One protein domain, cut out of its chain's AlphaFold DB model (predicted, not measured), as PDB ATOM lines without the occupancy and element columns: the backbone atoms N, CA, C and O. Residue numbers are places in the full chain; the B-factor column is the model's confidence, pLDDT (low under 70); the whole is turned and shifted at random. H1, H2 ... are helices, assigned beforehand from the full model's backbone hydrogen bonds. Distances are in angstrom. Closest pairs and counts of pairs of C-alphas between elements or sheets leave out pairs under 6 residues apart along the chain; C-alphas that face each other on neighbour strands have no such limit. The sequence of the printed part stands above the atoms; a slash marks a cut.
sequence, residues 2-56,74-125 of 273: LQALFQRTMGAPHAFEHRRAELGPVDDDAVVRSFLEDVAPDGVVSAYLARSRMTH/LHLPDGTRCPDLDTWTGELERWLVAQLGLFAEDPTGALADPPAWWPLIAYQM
ATOM      1  N   LEU A   2     -17.158  31.718  51.459       80.81
ATOM      2  CA  LEU A   2     -18.480  32.326  51.218       80.81
ATOM      3  C   LEU A   2     -18.505  33.865  51.365       80.81
ATOM      4  O   LEU A   2     -18.990  34.556  50.477       80.81
ATOM      5  N   GLN A   3     -17.885  34.419  52.416       80.25
ATOM      6  CA  GLN A   3     -17.735  35.878  52.585       80.25
ATOM      7  C   GLN A   3     -17.073  36.557  51.369       80.25
ATOM      8  O   GLN A   3     -17.535  37.591  50.891       80.25
ATOM      9  N   ALA A   4     -16.017  35.944  50.819       78.19
ATOM     10  CA  ALA A   4     -15.324  36.471  49.646       78.19
ATOM     11  C   ALA A   4     -16.196  36.407  48.381       78.19
ATOM     12  O   ALA A   4     -16.115  37.306  47.545       78.19
ATOM     13  N   LEU A   5     -17.044  35.380  48.249       80.81
ATOM     14  CA  LEU A   5     -18.003  35.248  47.151       80.81
ATOM     15  C   LEU A   5     -19.038  36.381  47.205       80.81
ATOM     16  O   LEU A   5     -19.216  37.093  46.211       80.81
ATOM     17  N   PHE A   6     -19.626  36.639  48.376       81.88
ATOM     18  CA  PHE A   6     -20.566  37.746  48.564       81.88
ATOM     19  C   PHE A   6     -19.959  39.111  48.231       81.88
ATOM     20  O   PHE A   6     -20.572  39.909  47.520       81.88
ATOM     21  N   GLN A   7     -18.732  39.359  48.691       76.44
ATOM     22  CA  GLN A   7     -18.041  40.625  48.464       76.44
ATOM     23  C   GLN A   7     -17.642  40.830  46.997       76.44
ATOM     24  O   GLN A   7     -17.749  41.940  46.482       76.44
ATOM     25  N   ARG A   8     -17.144  39.785  46.326       73.12
ATOM     26  CA  ARG A   8     -16.498  39.925  45.010       73.12
ATOM     27  C   ARG A   8     -17.419  39.653  43.828       73.12
ATOM     28  O   ARG A   8     -17.142  40.159  42.747       73.12
ATOM     29  N   THR A   9     -18.472  38.856  44.009       68.50
ATOM     30  CA  THR A   9     -19.291  38.365  42.883       68.50
ATOM     31  C   THR A   9     -20.768  38.731  42.988       68.50
ATOM     32  O   THR A   9     -21.373  39.042  41.967       68.50
ATOM     33  N   MET A  10     -21.335  38.774  44.198       70.69
ATOM     34  CA  MET A  10     -22.778  39.002  44.389       70.69
ATOM     35  C   MET A  10     -23.145  40.439  44.779       70.69
ATOM     36  O   MET A  10     -24.324  40.756  44.883       70.69
ATOM     37  N   GLY A  11     -22.162  41.317  45.013       74.56
ATOM     38  CA  GLY A  11     -22.420  42.713  45.387       74.56
ATOM     39  C   GLY A  11     -23.081  42.885  46.760       74.56
ATOM     40  O   GLY A  11     -23.688  43.920  47.015       74.56
ATOM     41  N   ALA A  12     -22.954  41.893  47.647       84.06
ATOM     42  CA  ALA A  12     -23.612  41.860  48.953       84.06
ATOM     43  C   ALA A  12     -22.587  41.693  50.095       84.06
ATOM     44  O   ALA A  12     -22.647  40.720  50.846       84.06
ATOM     45  N   PRO A  13     -21.617  42.616  50.253       87.88
ATOM     46  CA  PRO A  13     -20.447  42.426  51.120       87.88
ATOM     47  C   PRO A  13     -20.776  42.187  52.603       87.88
ATOM     48  O   PRO A  13     -19.954  41.621  53.316       87.88
ATOM     49  N   HIS A  14     -21.967  42.584  53.059       91.06
ATOM     50  CA  HIS A  14     -22.410  42.447  54.449       91.06
ATOM     51  C   HIS A  14     -23.390  41.286  54.682       91.06
ATOM     52  O   HIS A  14     -23.811  41.080  55.816       91.06
ATOM     53  N   ALA A  15     -23.732  40.499  53.653       91.94
ATOM     54  CA  ALA A  15     -24.733  39.431  53.765       91.94
ATOM     55  C   ALA A  15     -24.403  38.412  54.870       91.94
ATOM     56  O   ALA A  15     -25.281  38.007  55.624       91.94
ATOM     57  N   PHE A  16     -23.125  38.044  55.007       93.81
ATOM     58  CA  PHE A  16     -22.679  37.116  56.048       93.81
ATOM     59  C   PHE A  16     -22.895  37.675  57.462       93.81
ATOM     60  O   PHE A  16     -23.338  36.961  58.356       93.81
ATOM     61  N   GLU A  17     -22.611  38.963  57.654       93.94
ATOM     62  CA  GLU A  17     -22.747  39.641  58.946       93.94
ATOM     63  C   GLU A  17     -24.210  39.871  59.322       93.94
ATOM     64  O   GLU A  17     -24.591  39.666  60.473       93.94
ATOM     65  N   HIS A  18     -25.052  40.223  58.347       94.75
ATOM     66  CA  HIS A  18     -26.496  40.325  58.556       94.75
ATOM     67  C   HIS A  18     -27.080  38.977  58.982       94.75
ATOM     68  O   HIS A  18     -27.794  38.907  59.979       94.75
ATOM     69  N   ARG A  19     -26.688  37.890  58.304       95.56
ATOM     70  CA  ARG A  19     -27.124  36.541  58.670       95.56
ATOM     71  C   ARG A  19     -26.656  36.137  60.066       95.56
ATOM     72  O   ARG A  19     -27.431  35.564  60.825       95.56
ATOM     73  N   ARG A  20     -25.418  36.469  60.447       96.50
ATOM     74  CA  ARG A  20     -24.934  36.243  61.818       96.50
ATOM     75  C   ARG A  20     -25.790  37.001  62.838       96.50
ATOM     76  O   ARG A  20     -26.176  36.426  63.848       96.50
ATOM     77  N   ALA A  21     -26.127  38.262  62.566       96.56
ATOM     78  CA  ALA A  21     -26.973  39.059  63.450       96.56
ATOM     79  C   ALA A  21     -28.391  38.473  63.613       96.56
ATOM     80  O   ALA A  21     -28.929  38.512  64.717       96.56
ATOM     81  N   GLU A  22     -28.968  37.892  62.553       96.06
ATOM     82  CA  GLU A  22     -30.266  37.196  62.597       96.06
ATOM     83  C   GLU A  22     -30.234  35.931  63.470       96.06
ATOM     84  O   GLU A  22     -31.176  35.670  64.216       96.06
ATOM     85  N   LEU A  23     -29.152  35.151  63.389       96.44
ATOM     86  CA  LEU A  23     -28.995  33.886  64.122       96.44
ATOM     87  C   LEU A  23     -28.564  34.078  65.584       96.44
ATOM     88  O   LEU A  23     -28.716  33.169  66.401       96.44
ATOM     89  N   GLY A  24     -28.014  35.245  65.922       95.88
ATOM     90  CA  GLY A  24     -27.455  35.535  67.238       95.88
ATOM     91  C   GLY A  24     -25.990  35.083  67.380       95.88
ATOM     92  O   GLY A  24     -25.250  35.041  66.398       95.88
ATOM     93  N   PRO A  25     -25.510  34.799  68.605       94.88
ATOM     94  CA  PRO A  25     -24.100  34.499  68.857       94.88
ATOM     95  C   PRO A  25     -23.732  33.081  68.385       94.88
ATOM     96  O   PRO A  25     -23.715  32.137  69.173       94.88
ATOM     97  N   VAL A  26     -23.429  32.948  67.094       97.19
ATOM     98  CA  VAL A  26     -23.023  31.699  66.430       97.19
ATOM     99  C   VAL A  26     -21.661  31.844  65.742       97.19
ATOM    100  O   VAL A  26     -21.200  32.960  65.488       97.19
ATOM    101  N   ASP A  27     -21.005  30.721  65.448       96.12
ATOM    102  CA  ASP A  27     -19.755  30.696  64.681       96.12
ATOM    103  C   ASP A  27     -19.991  30.794  63.159       96.12
ATOM    104  O   ASP A  27     -21.122  30.768  62.665       96.12
ATOM    105  N   ASP A  28     -18.905  30.937  62.397       95.25
ATOM    106  CA  ASP A  28     -18.964  31.068  60.936       95.25
ATOM    107  C   ASP A  28     -19.541  29.820  60.257       95.25
ATOM    108  O   ASP A  28     -20.241  29.939  59.248       95.25
ATOM    109  N   ASP A  29     -19.287  28.636  60.812       95.38
ATOM    110  CA  ASP A  29     -19.771  27.371  60.261       95.38
ATOM    111  C   ASP A  29     -21.292  27.254  60.390       95.38
ATOM    112  O   ASP A  29     -21.957  26.772  59.468       95.38
ATOM    113  N   ALA A  30     -21.871  27.732  61.493       96.12
ATOM    114  CA  ALA A  30     -23.315  27.836  61.662       96.12
ATOM    115  C   ALA A  30     -23.939  28.824  60.664       96.12
ATOM    116  O   ALA A  30     -24.975  28.519  60.071       96.12
ATOM    117  N   VAL A  31     -23.291  29.967  60.406       95.88
ATOM    118  CA  VAL A  31     -23.760  30.924  59.385       95.88
ATOM    119  C   VAL A  31     -23.743  30.284  57.997       95.88
ATOM    120  O   VAL A  31     -24.749  30.343  57.290       95.88
ATOM    121  N   VAL A  32     -22.645  29.629  57.603       94.19
ATOM    122  CA  VAL A  32     -22.555  28.924  56.311       94.19
ATOM    123  C   VAL A  32     -23.640  27.858  56.199       94.19
ATOM    124  O   VAL A  32     -24.337  27.805  55.187       94.19
ATOM    125  N   ARG A  33     -23.818  27.042  57.240       95.00
ATOM    126  CA  ARG A  33     -24.846  26.000  57.274       95.00
ATOM    127  C   ARG A  33     -26.242  26.572  57.075       95.00
ATOM    128  O   ARG A  33     -26.977  26.031  56.266       95.00
ATOM    129  N   SER A  34     -26.557  27.710  57.694       96.06
ATOM    130  CA  SER A  34     -27.859  28.365  57.518       96.06
ATOM    131  C   SER A  34     -28.132  28.821  56.077       96.06
ATOM    132  O   SER A  34     -29.281  28.844  55.652       96.06
ATOM    133  N   PHE A  35     -27.100  29.201  55.312       94.06
ATOM    134  CA  PHE A  35     -27.264  29.518  53.890       94.06
ATOM    135  C   PHE A  35     -27.501  28.251  53.068       94.06
ATOM    136  O   PHE A  35     -28.310  28.267  52.147       94.06
ATOM    137  N   LEU A  36     -26.797  27.163  53.396       92.44
ATOM    138  CA  LEU A  36     -26.970  25.870  52.731       92.44
ATOM    139  C   LEU A  36     -28.345  25.262  53.026       92.44
ATOM    140  O   LEU A  36     -28.956  24.703  52.125       92.44
ATOM    141  N   GLU A  37     -28.842  25.406  54.254       95.25
ATOM    142  CA  GLU A  37     -30.189  24.994  54.662       95.25
ATOM    143  C   GLU A  37     -31.271  25.772  53.898       95.25
ATOM    144  O   GLU A  37     -32.227  25.169  53.422       95.25
ATOM    145  N   ASP A  38     -31.104  27.085  53.696       94.88
ATOM    146  CA  ASP A  38     -32.060  27.901  52.934       94.88
ATOM    147  C   ASP A  38     -32.215  27.441  51.478       94.88
ATOM    148  O   ASP A  38     -33.324  27.474  50.937       94.88
ATOM    149  N   VAL A  39     -31.114  27.029  50.842       91.31
ATOM    150  CA  VAL A  39     -31.082  26.598  49.433       91.31
ATOM    151  C   VAL A  39     -31.139  25.084  49.257       91.31
ATOM    152  O   VAL A  39     -31.117  24.616  48.124       91.31
ATOM    153  N   ALA A  40     -31.220  24.302  50.338       93.12
ATOM    154  CA  ALA A  40     -31.422  22.858  50.256       93.12
ATOM    155  C   ALA A  40     -32.695  22.534  49.446       93.12
ATOM    156  O   ALA A  40     -33.570  23.398  49.325       93.12
ATOM    157  N   PRO A  41     -32.858  21.319  48.891       93.81
ATOM    158  CA  PRO A  41     -34.059  20.954  48.129       93.81
ATOM    159  C   PRO A  41     -35.386  21.245  48.846       93.81
ATOM    160  O   PRO A  41     -36.359  21.655  48.215       93.81
ATOM    161  N   ASP A  42     -35.418  21.076  50.166       93.75
ATOM    162  CA  ASP A  42     -36.543  21.368  51.062       93.75
ATOM    163  C   ASP A  42     -36.417  22.716  51.797       93.75
ATOM    164  O   ASP A  42     -37.283  23.079  52.596       93.75
ATOM    165  N   GLY A  43     -35.367  23.479  51.496       95.56
ATOM    166  CA  GLY A  43     -35.085  24.795  52.045       95.56
ATOM    167  C   GLY A  43     -36.083  25.862  51.598       95.56
ATOM    168  O   GLY A  43     -36.788  25.737  50.590       95.56
ATOM    169  N   VAL A  44     -36.138  26.961  52.354       96.19
ATOM    170  CA  VAL A  44     -37.112  28.043  52.132       96.19
ATOM    171  C   VAL A  44     -36.976  28.701  50.754       96.19
ATOM    172  O   VAL A  44     -37.988  29.054  50.146       96.19
ATOM    173  N   VAL A  45     -35.758  28.827  50.220       93.69
ATOM    174  CA  VAL A  45     -35.506  29.432  48.903       93.69
ATOM    175  C   VAL A  45     -35.964  28.495  47.789       93.69
ATOM    176  O   VAL A  45     -36.665  28.936  46.879       93.69
ATOM    177  N   SER A  46     -35.662  27.201  47.884       92.94
ATOM    178  CA  SER A  46     -36.142  26.189  46.929       92.94
ATOM    179  C   SER A  46     -37.668  26.108  46.930       92.94
ATOM    180  O   SER A  46     -38.305  26.125  45.875       92.94
ATOM    181  N   ALA A  47     -38.277  26.133  48.118       94.88
ATOM    182  CA  ALA A  47     -39.725  26.167  48.289       94.88
ATOM    183  C   ALA A  47     -40.369  27.440  47.707       94.88
ATOM    184  O   ALA A  47     -41.495  27.383  47.199       94.88
ATOM    185  N   TYR A  48     -39.685  28.583  47.786       95.50
ATOM    186  CA  TYR A  48     -40.113  29.837  47.169       95.50
ATOM    187  C   TYR A  48     -40.015  29.781  45.636       95.50
ATOM    188  O   TYR A  48     -40.983  30.107  44.945       95.50
ATOM    189  N   LEU A  49     -38.890  29.306  45.090       93.31
ATOM    190  CA  LEU A  49     -38.686  29.177  43.642       93.31
ATOM    191  C   LEU A  49     -39.676  28.193  43.011       93.31
ATOM    192  O   LEU A  49     -40.254  28.500  41.974       93.31
ATOM    193  N   ALA A  50     -39.970  27.074  43.678       93.25
ATOM    194  CA  ALA A  50     -40.965  26.100  43.223       93.25
ATOM    195  C   ALA A  50     -42.400  26.662  43.155       93.25
ATOM    196  O   ALA A  50     -43.267  26.077  42.507       93.25
ATOM    197  N   ARG A  51     -42.673  27.783  43.836       94.69
ATOM    198  CA  ARG A  51     -43.955  28.511  43.784       94.69
ATOM    199  C   ARG A  51     -43.912  29.743  42.882       94.69
ATOM    200  O   ARG A  51     -44.952  30.360  42.650       94.69
ATOM    201  N   SER A  52     -42.723  30.120  42.425       93.94
ATOM    202  CA  SER A  52     -42.519  31.269  41.554       93.94
ATOM    203  C   SER A  52     -42.944  30.946  40.126       93.94
ATOM    204  O   SER A  52     -43.189  29.794  39.771       93.94
ATOM    205  N   ARG A  53     -43.055  31.994  39.313       94.75
ATOM    206  CA  ARG A  53     -43.313  31.886  37.880       94.75
ATOM    207  C   ARG A  53     -42.315  32.728  37.110       94.75
ATOM    208  O   ARG A  53     -41.936  33.804  37.577       94.75
ATOM    209  N   MET A  54     -41.932  32.257  35.933       95.50
ATOM    210  CA  MET A  54     -41.083  32.998  34.996       95.50
ATOM    211  C   MET A  54     -41.867  34.130  34.329       95.50
ATOM    212  O   MET A  54     -41.338  35.222  34.111       95.50
ATOM    213  N   THR A  55     -43.144  33.875  34.042       96.31
ATOM    214  CA  THR A  55     -44.077  34.846  33.467       96.31
ATOM    215  C   THR A  55     -45.429  34.772  34.176       96.31
ATOM    216  O   THR A  55     -45.886  33.710  34.606       96.31
ATOM    217  N   HIS A  56     -46.116  35.904  34.303       94.56
ATOM    218  CA  HIS A  56     -47.469  35.917  34.855       94.56
ATOM    219  C   HIS A  56     -48.355  36.901  34.100       94.56
ATOM    220  O   HIS A  56     -47.961  38.038  33.872       94.56
ATOM    221  N   LEU A  74     -39.797  34.859  22.737       97.50
ATOM    222  CA  LEU A  74     -40.223  33.537  22.269       97.50
ATOM    223  C   LEU A  74     -39.090  32.501  22.195       97.50
ATOM    224  O   LEU A  74     -39.200  31.544  21.437       97.50
ATOM    225  N   HIS A  75     -38.010  32.667  22.961       97.81
ATOM    226  CA  HIS A  75     -36.950  31.666  23.062       97.81
ATOM    227  C   HIS A  75     -36.866  31.115  24.483       97.81
ATOM    228  O   HIS A  75     -36.977  31.849  25.470       97.81
ATOM    229  N   LEU A  76     -36.679  29.805  24.578       97.62
ATOM    230  CA  LEU A  76     -36.366  29.119  25.820       97.62
ATOM    231  C   LEU A  76     -34.882  29.288  26.175       97.62
ATOM    232  O   LEU A  76     -34.080  29.683  25.325       97.62
ATOM    233  N   PRO A  77     -34.484  28.974  27.422       95.81
ATOM    234  CA  PRO A  77     -33.094  29.098  27.869       95.81
ATOM    235  C   PRO A  77     -32.082  28.268  27.065       95.81
ATOM    236  O   PRO A  77     -30.904  28.610  27.034       95.81
ATOM    237  N   ASP A  78     -32.529  27.200  26.401       94.00
ATOM    238  CA  ASP A  78     -31.719  26.368  25.503       94.00
ATOM    239  C   ASP A  78     -31.658  26.901  24.055       94.00
ATOM    240  O   ASP A  78     -31.019  26.297  23.193       94.00
ATOM    241  N   GLY A  79     -32.309  28.035  23.778       95.12
ATOM    242  CA  GLY A  79     -32.401  28.649  22.455       95.12
ATOM    243  C   GLY A  79     -33.534  28.105  21.583       95.12
ATOM    244  O   GLY A  79     -33.691  28.562  20.450       95.12
ATOM    245  N   THR A  80     -34.345  27.165  22.072       97.50
ATOM    246  CA  THR A  80     -35.511  26.665  21.337       97.50
ATOM    247  C   THR A  80     -36.523  27.789  21.138       97.50
ATOM    248  O   THR A  80     -36.944  28.436  22.096       97.50
ATOM    249  N   ARG A  81     -36.940  28.016  19.888       97.75
ATOM    250  CA  ARG A  81     -37.951  29.021  19.552       97.75
ATOM    251  C   ARG A  81     -39.364  28.459  19.705       97.75
ATOM    252  O   ARG A  81     -39.703  27.439  19.110       97.75
ATOM    253  N   CYS A  82     -40.199  29.177  20.440       98.19
ATOM    254  CA  CYS A  82     -41.625  28.927  20.580       98.19
ATOM    255  C   CYS A  82     -42.422  29.644  19.470       98.19
ATOM    256  O   CYS A  82     -42.013  30.711  19.003       98.19
ATOM    257  N   PRO A  83     -43.558  29.075  19.031       96.88
ATOM    258  CA  PRO A  83     -44.374  29.652  17.963       96.88
ATOM    259  C   PRO A  83     -45.178  30.883  18.407       96.88
ATOM    260  O   PRO A  83     -45.445  31.757  17.586       96.88
ATOM    261  N   ASP A  84     -45.551  30.952  19.686       95.62
ATOM    262  CA  ASP A  84     -46.412  31.989  20.252       95.62
ATOM    263  C   ASP A  84     -46.154  32.193  21.755       95.62
ATOM    264  O   ASP A  84     -45.407  31.444  22.395       95.62
ATOM    265  N   LEU A  85     -46.769  33.248  22.300       95.06
ATOM    266  CA  LEU A  85     -46.635  33.675  23.691       95.06
ATOM    267  C   LEU A  85     -47.134  32.622  24.691       95.06
ATOM    268  O   LEU A  85     -46.453  32.365  25.679       95.06
ATOM    269  N   ASP A  86     -48.292  32.006  24.444       95.19
ATOM    270  CA  ASP A  86     -48.882  31.039  25.378       95.19
ATOM    271  C   ASP A  86     -48.011  29.781  25.490       95.19
ATOM    272  O   ASP A  86     -47.757  29.281  26.593       95.19
ATOM    273  N   THR A  87     -47.479  29.307  24.358       97.62
ATOM    274  CA  THR A  87     -46.514  28.204  24.316       97.62
ATOM    275  C   THR A  87     -45.224  28.594  25.023       97.62
ATOM    276  O   THR A  87     -44.732  27.826  25.847       97.62
ATOM    277  N   TRP A  88     -44.692  29.789  24.752       97.62
ATOM    278  CA  TRP A  88     -43.464  30.279  25.382       97.62
ATOM    279  C   TRP A  88     -43.586  30.373  26.905       97.62
ATOM    280  O   TRP A  88     -42.740  29.833  27.618       97.62
ATOM    281  N   THR A  89     -44.668  30.963  27.417       96.56
ATOM    282  CA  THR A  89     -44.967  31.001  28.854       96.56
ATOM    283  C   THR A  89     -45.062  29.591  29.431       96.56
ATOM    284  O   THR A  89     -44.399  29.291  30.421       96.56
ATOM    285  N   GLY A  90     -45.842  28.700  28.814       97.50
ATOM    286  CA  GLY A  90     -46.023  27.337  29.319       97.50
ATOM    287  C   GLY A  90     -44.727  26.521  29.360       97.50
ATOM    288  O   GLY A  90     -44.505  25.775  30.315       97.50
ATOM    289  N   GLU A  91     -43.875  26.660  28.346       98.12
ATOM    290  CA  GLU A  91     -42.584  25.971  28.280       98.12
ATOM    291  C   GLU A  91     -41.545  26.564  29.240       98.12
ATOM    292  O   GLU A  91     -40.786  25.804  29.837       98.12
ATOM    293  N   LEU A  92     -41.536  27.882  29.472       97.44
ATOM    294  CA  LEU A  92     -40.676  28.491  30.494       97.44
ATOM    295  C   LEU A  92     -40.994  27.962  31.897       97.44
ATOM    296  O   LEU A  92     -40.075  27.641  32.653       97.44
ATOM    297  N   GLU A  93     -42.279  27.828  32.240       96.56
ATOM    298  CA  GLU A  93     -42.676  27.262  33.535       96.56
ATOM    299  C   GLU A  93     -42.301  25.776  33.642       96.56
ATOM    300  O   GLU A  93     -41.782  25.338  34.671       96.56
ATOM    301  N   ARG A  94     -42.508  24.989  32.574       97.38
ATOM    302  CA  ARG A  94     -42.080  23.579  32.536       97.38
ATOM    303  C   ARG A  94     -40.573  23.440  32.691       97.38
ATOM    304  O   ARG A  94     -40.120  22.578  33.440       97.38
ATOM    305  N   TRP A  95     -39.812  24.291  32.008       97.44
ATOM    306  CA  TRP A  95     -38.363  24.319  32.108       97.44
ATOM    307  C   TRP A  95     -37.912  24.631  33.538       97.44
ATOM    308  O   TRP A  95     -37.101  23.882  34.076       97.44
ATOM    309  N   LEU A  96     -38.480  25.655  34.192       96.38
ATOM    310  CA  LEU A  96     -38.152  25.990  35.584       96.38
ATOM    311  C   LEU A  96     -38.407  24.799  36.519       96.38
ATOM    312  O   LEU A  96     -37.526  24.418  37.288       96.38
ATOM    313  N   VAL A  97     -39.587  24.178  36.425       96.38
ATOM    314  CA  VAL A  97     -39.939  23.006  37.244       96.38
ATOM    315  C   VAL A  97     -38.977  21.844  36.995       96.38
ATOM    316  O   VAL A  97     -38.525  21.214  37.951       96.38
ATOM    317  N   ALA A  98     -38.618  21.578  35.736       96.50
ATOM    318  CA  ALA A  98     -37.660  20.530  35.397       96.50
ATOM    319  C   ALA A  98     -36.269  20.809  35.990       96.50
ATOM    320  O   ALA A  98     -35.663  19.910  36.568       96.50
ATOM    321  N   GLN A  99     -35.780  22.050  35.909       95.50
ATOM    322  CA  GLN A  99     -34.491  22.427  36.495       95.50
ATOM    323  C   GLN A  99     -34.477  22.290  38.023       95.50
ATOM    324  O   GLN A  99     -33.495  21.808  38.586       95.50
ATOM    325  N   LEU A 100     -35.565  22.671  38.696       95.12
ATOM    326  CA  LEU A 100     -35.702  22.487  40.143       95.12
ATOM    327  C   LEU A 100     -35.782  21.002  40.526       95.12
ATOM    328  O   LEU A 100     -35.234  20.618  41.555       95.12
ATOM    329  N   GLY A 101     -36.404  20.162  39.693       95.44
ATOM    330  CA  GLY A 101     -36.391  18.706  39.856       95.44
ATOM    331  C   GLY A 101     -34.975  18.128  39.789       95.44
ATOM    332  O   GLY A 101     -34.565  17.414  40.699       95.44
ATOM    333  N   LEU A 102     -34.194  18.525  38.777       94.12
ATOM    334  CA  LEU A 102     -32.786  18.127  38.644       94.12
ATOM    335  C   LEU A 102     -31.941  18.575  39.844       94.12
ATOM    336  O   LEU A 102     -31.075  17.832  40.304       94.12
ATOM    337  N   PHE A 103     -32.190  19.780  40.365       93.38
ATOM    338  CA  PHE A 103     -31.534  20.260  41.581       93.38
ATOM    339  C   PHE A 103     -31.936  19.451  42.819       93.38
ATOM    340  O   PHE A 103     -31.085  19.136  43.641       93.38
ATOM    341  N   ALA A 104     -33.210  19.086  42.961       93.88
ATOM    342  CA  ALA A 104     -33.677  18.306  44.103       93.88
ATOM    343  C   ALA A 104     -33.133  16.865  44.112       93.88
ATOM    344  O   ALA A 104     -32.898  16.315  45.187       93.88
ATOM    345  N   GLU A 105     -32.931  16.265  42.936       92.94
ATOM    346  CA  GLU A 105     -32.371  14.915  42.783       92.94
ATOM    347  C   GLU A 105     -30.878  14.851  43.134       92.94
ATOM    348  O   GLU A 105     -30.446  13.903  43.793       92.94
ATOM    349  N   ASP A 106     -30.095  15.855  42.728       90.19
ATOM    350  CA  ASP A 106     -28.668  15.957  43.049       90.19
ATOM    351  C   ASP A 106     -28.252  17.415  43.340       90.19
ATOM    352  O   ASP A 106     -27.633  18.084  42.501       90.19
ATOM    353  N   PRO A 107     -28.553  17.926  44.550       85.44
ATOM    354  CA  PRO A 107     -28.261  19.313  44.921       85.44
ATOM    355  C   PRO A 107     -26.763  19.570  45.070       85.44
ATOM    356  O   PRO A 107     -26.298  20.702  44.941       85.44
ATOM    357  N   THR A 108     -25.999  18.515  45.359       79.31
ATOM    358  CA  THR A 108     -24.545  18.590  45.492       79.31
ATOM    359  C   THR A 108     -23.827  18.471  44.158       79.31
ATOM    360  O   THR A 108     -22.666  18.876  44.090       79.31
ATOM    361  N   GLY A 109     -24.490  17.932  43.124       61.69
ATOM    362  CA  GLY A 109     -23.976  17.814  41.760       61.69
ATOM    363  C   GLY A 109     -22.541  17.304  41.716       61.69
ATOM    364  O   GLY A 109     -21.741  17.867  40.970       61.69
ATOM    365  N   ALA A 110     -22.167  16.400  42.631       47.50
ATOM    366  CA  ALA A 110     -20.812  16.362  43.172       47.50
ATOM    367  C   ALA A 110     -19.762  16.230  42.053       47.50
ATOM    368  O   ALA A 110     -19.564  15.156  41.492       47.50
ATOM    369  N   LEU A 111     -19.056  17.336  41.782       52.50
ATOM    370  CA  LEU A 111     -17.833  17.418  40.970       52.50
ATOM    371  C   LEU A 111     -17.986  17.246  39.441       52.50
ATOM    372  O   LEU A 111     -16.966  17.118  38.763       52.50
ATOM    373  N   ALA A 112     -19.197  17.288  38.875       56.00
ATOM    374  CA  ALA A 112     -19.372  17.391  37.422       56.00
ATOM    375  C   ALA A 112     -19.318  18.862  36.966       56.00
ATOM    376  O   ALA A 112     -20.072  19.697  37.460       56.00
ATOM    377  N   ASP A 113     -18.424  19.175  36.026       70.25
ATOM    378  CA  ASP A 113     -18.294  20.503  35.416       70.25
ATOM    379  C   ASP A 113     -19.013  20.531  34.051       70.25
ATOM    380  O   ASP A 113     -18.457  20.001  33.081       70.25
ATOM    381  N   PRO A 114     -20.230  21.108  33.925       82.06
ATOM    382  CA  PRO A 114     -21.154  21.602  34.962       82.06
ATOM    383  C   PRO A 114     -22.306  20.614  35.310       82.06
ATOM    384  O   PRO A 114     -22.607  19.716  34.518       82.06
ATOM    385  N   PRO A 115     -23.003  20.775  36.461       88.94
ATOM    386  CA  PRO A 115     -24.128  19.916  36.855       88.94
ATOM    387  C   PRO A 115     -25.362  20.099  35.955       88.94
ATOM    388  O   PRO A 115     -25.531  21.130  35.307       88.94
ATOM    389  N   ALA A 116     -26.278  19.124  35.955       91.06
ATOM    390  CA  ALA A 116     -27.451  19.122  35.067       91.06
ATOM    391  C   ALA A 116     -28.413  20.309  35.282       91.06
ATOM    392  O   ALA A 116     -29.074  20.740  34.340       91.06
ATOM    393  N   TRP A 117     -28.467  20.856  36.500       92.06
ATOM    394  CA  TRP A 117     -29.253  22.044  36.858       92.06
ATOM    395  C   TRP A 117     -28.493  23.369  36.656       92.06
ATOM    396  O   TRP A 117     -29.041  24.443  36.904       92.06
ATOM    397  N   TRP A 118     -27.241  23.336  36.180       92.12
ATOM    398  CA  TRP A 118     -26.463  24.542  35.868       92.12
ATOM    399  C   TRP A 118     -27.165  25.533  34.929       92.12
ATOM    400  O   TRP A 118     -27.020  26.736  35.160       92.12
ATOM    401  N   PRO A 119     -27.948  25.108  33.912       94.06
ATOM    402  CA  PRO A 119     -28.688  26.042  33.070       94.06
ATOM    403  C   PRO A 119     -29.585  27.003  33.857       94.06
ATOM    404  O   PRO A 119     -29.689  28.165  33.469       94.06
ATOM    405  N   LEU A 120     -30.172  26.577  34.985       93.12
ATOM    406  CA  LEU A 120     -30.933  27.469  35.867       93.12
ATOM    407  C   LEU A 120     -30.067  28.602  36.415       93.12
ATOM    408  O   LEU A 120     -30.468  29.763  36.358       93.12
ATOM    409  N   ILE A 121     -28.868  28.274  36.904       91.00
ATOM    410  CA  ILE A 121     -27.913  29.263  37.413       91.00
ATOM    411  C   ILE A 121     -27.432  30.170  36.285       91.00
ATOM    412  O   ILE A 121     -27.485  31.388  36.422       91.00
ATOM    413  N   ALA A 122     -27.018  29.599  35.153       92.06
ATOM    414  CA  ALA A 122     -26.533  30.363  34.009       92.06
ATOM    415  C   ALA A 122     -27.578  31.375  33.509       92.06
ATOM    416  O   ALA A 122     -27.239  32.522  33.218       92.06
ATOM    417  N   TYR A 123     -28.857  30.988  33.488       93.94
ATOM    418  CA  TYR A 123     -29.958  31.852  33.064       93.94
ATOM    419  C   TYR A 123     -30.180  33.065  33.981       93.94
ATOM    420  O   TYR A 123     -30.662  34.107  33.532       93.94
ATOM    421  N   GLN A 124     -29.817  32.951  35.260       89.62
ATOM    422  CA  GLN A 124     -29.899  34.027  36.252       89.62
ATOM    423  C   GLN A 124     -28.539  34.677  36.548       89.62
ATOM    424  O   GLN A 124     -28.387  35.353  37.562       89.62
ATOM    425  N   MET A 125     -27.529  34.478  35.698       87.31
ATOM    426  CA  MET A 125     -26.233  35.129  35.864       87.31
ATOM    427  C   MET A 125     -26.105  36.354  34.949       87.31
ATOM    428  O   MET A 125     -26.348  36.261  33.744       87.31
TER     429      MET A 125
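This is residues 2 to 56 and 74 to 125 of the 273 residues of an uncharacterized protein of Deltaproteobacteria bacterium (UniProt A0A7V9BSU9). The model is a loose, elongated arch of helices: H1 and H2 make a helical hairpin at one end, H3 crosses H2 and leads to the short H4, and the long H5 makes the other end. The short H6 is folded back to H5 on the inner side of the arch, apart from H1 to H4. The printed part has 107 residues with six named helices in the order H1, H2, H3, H4, H5, H6 and no named strand; the class is all helix. The whole is loose, with a radius of gyration of the C-alphas of 16.6 A, and spans 54 by 31 by 27 A.

H1, residues 2 to 8, touches H2, residues 15 to 23, in a helical hairpin at a steep tilt of 39 degrees, opposite ways; the closest C-alphas, of Gln 3 and Phe 16, are 6.2 A apart. H3, residues 28 to 39, touches H2 with residues 28 to 31 alone, about perpendicular at 85 degrees, and the closest C-alphas, of Arg 20 and Val 31, are 6.0 A apart. H1 and H3 are close but not clearly touching, with the closest C-alphas, of Leu 2 and Val 32, 7.4 A apart. H3 and H4, residues 44 to 49, touch only at the corner by their link; their closest C-alphas, of Asp 38 and Val 44, are 5.1 A apart, and they run the same way at a shallow tilt of 34.9 degrees, only just short of steep. H4 is close to but not clearly touching H5, residues 85 to 105, where the closest C-alphas, of Ser 46 and Leu 100, are 7.7 A apart. H5 and H6, residues 118 to 123, form a helical hairpin and only just touch, with 3 pairs of C-alphas within 8 A; the closest are those of Gln 99 and Leu 120, 6.2 A apart. H6 is apart from H1, H2, H3 and H4. In all six helices every O i to N i+4 pair is within hydrogen-bond range.

H1 begins at C-alpha 2, (-18.480, 32.326, 51.218), and is 10.0 A long. H2 measures 12.5 A, H3 17.3 A and H4 8.7 A. H5 runs 30.3 A from C-alpha 85 at (-46.635, 33.675, 23.691). H6, 8.6 A long, ends at C-alpha 123, (-29.958, 31.852, 33.064).

The C-alphas farthest apart, of Pro 25 and Pro 83, are 55.0 A apart. Residues 57 to 73 are not printed, and C-alphas 56 and 74 are 14.7 A apart across this cut. The link from H5 to H6, residues 106 to 117, is long. Mean pLDDT of the printed part is 90.8; residue 9 and residues 109 to 112 are under 70.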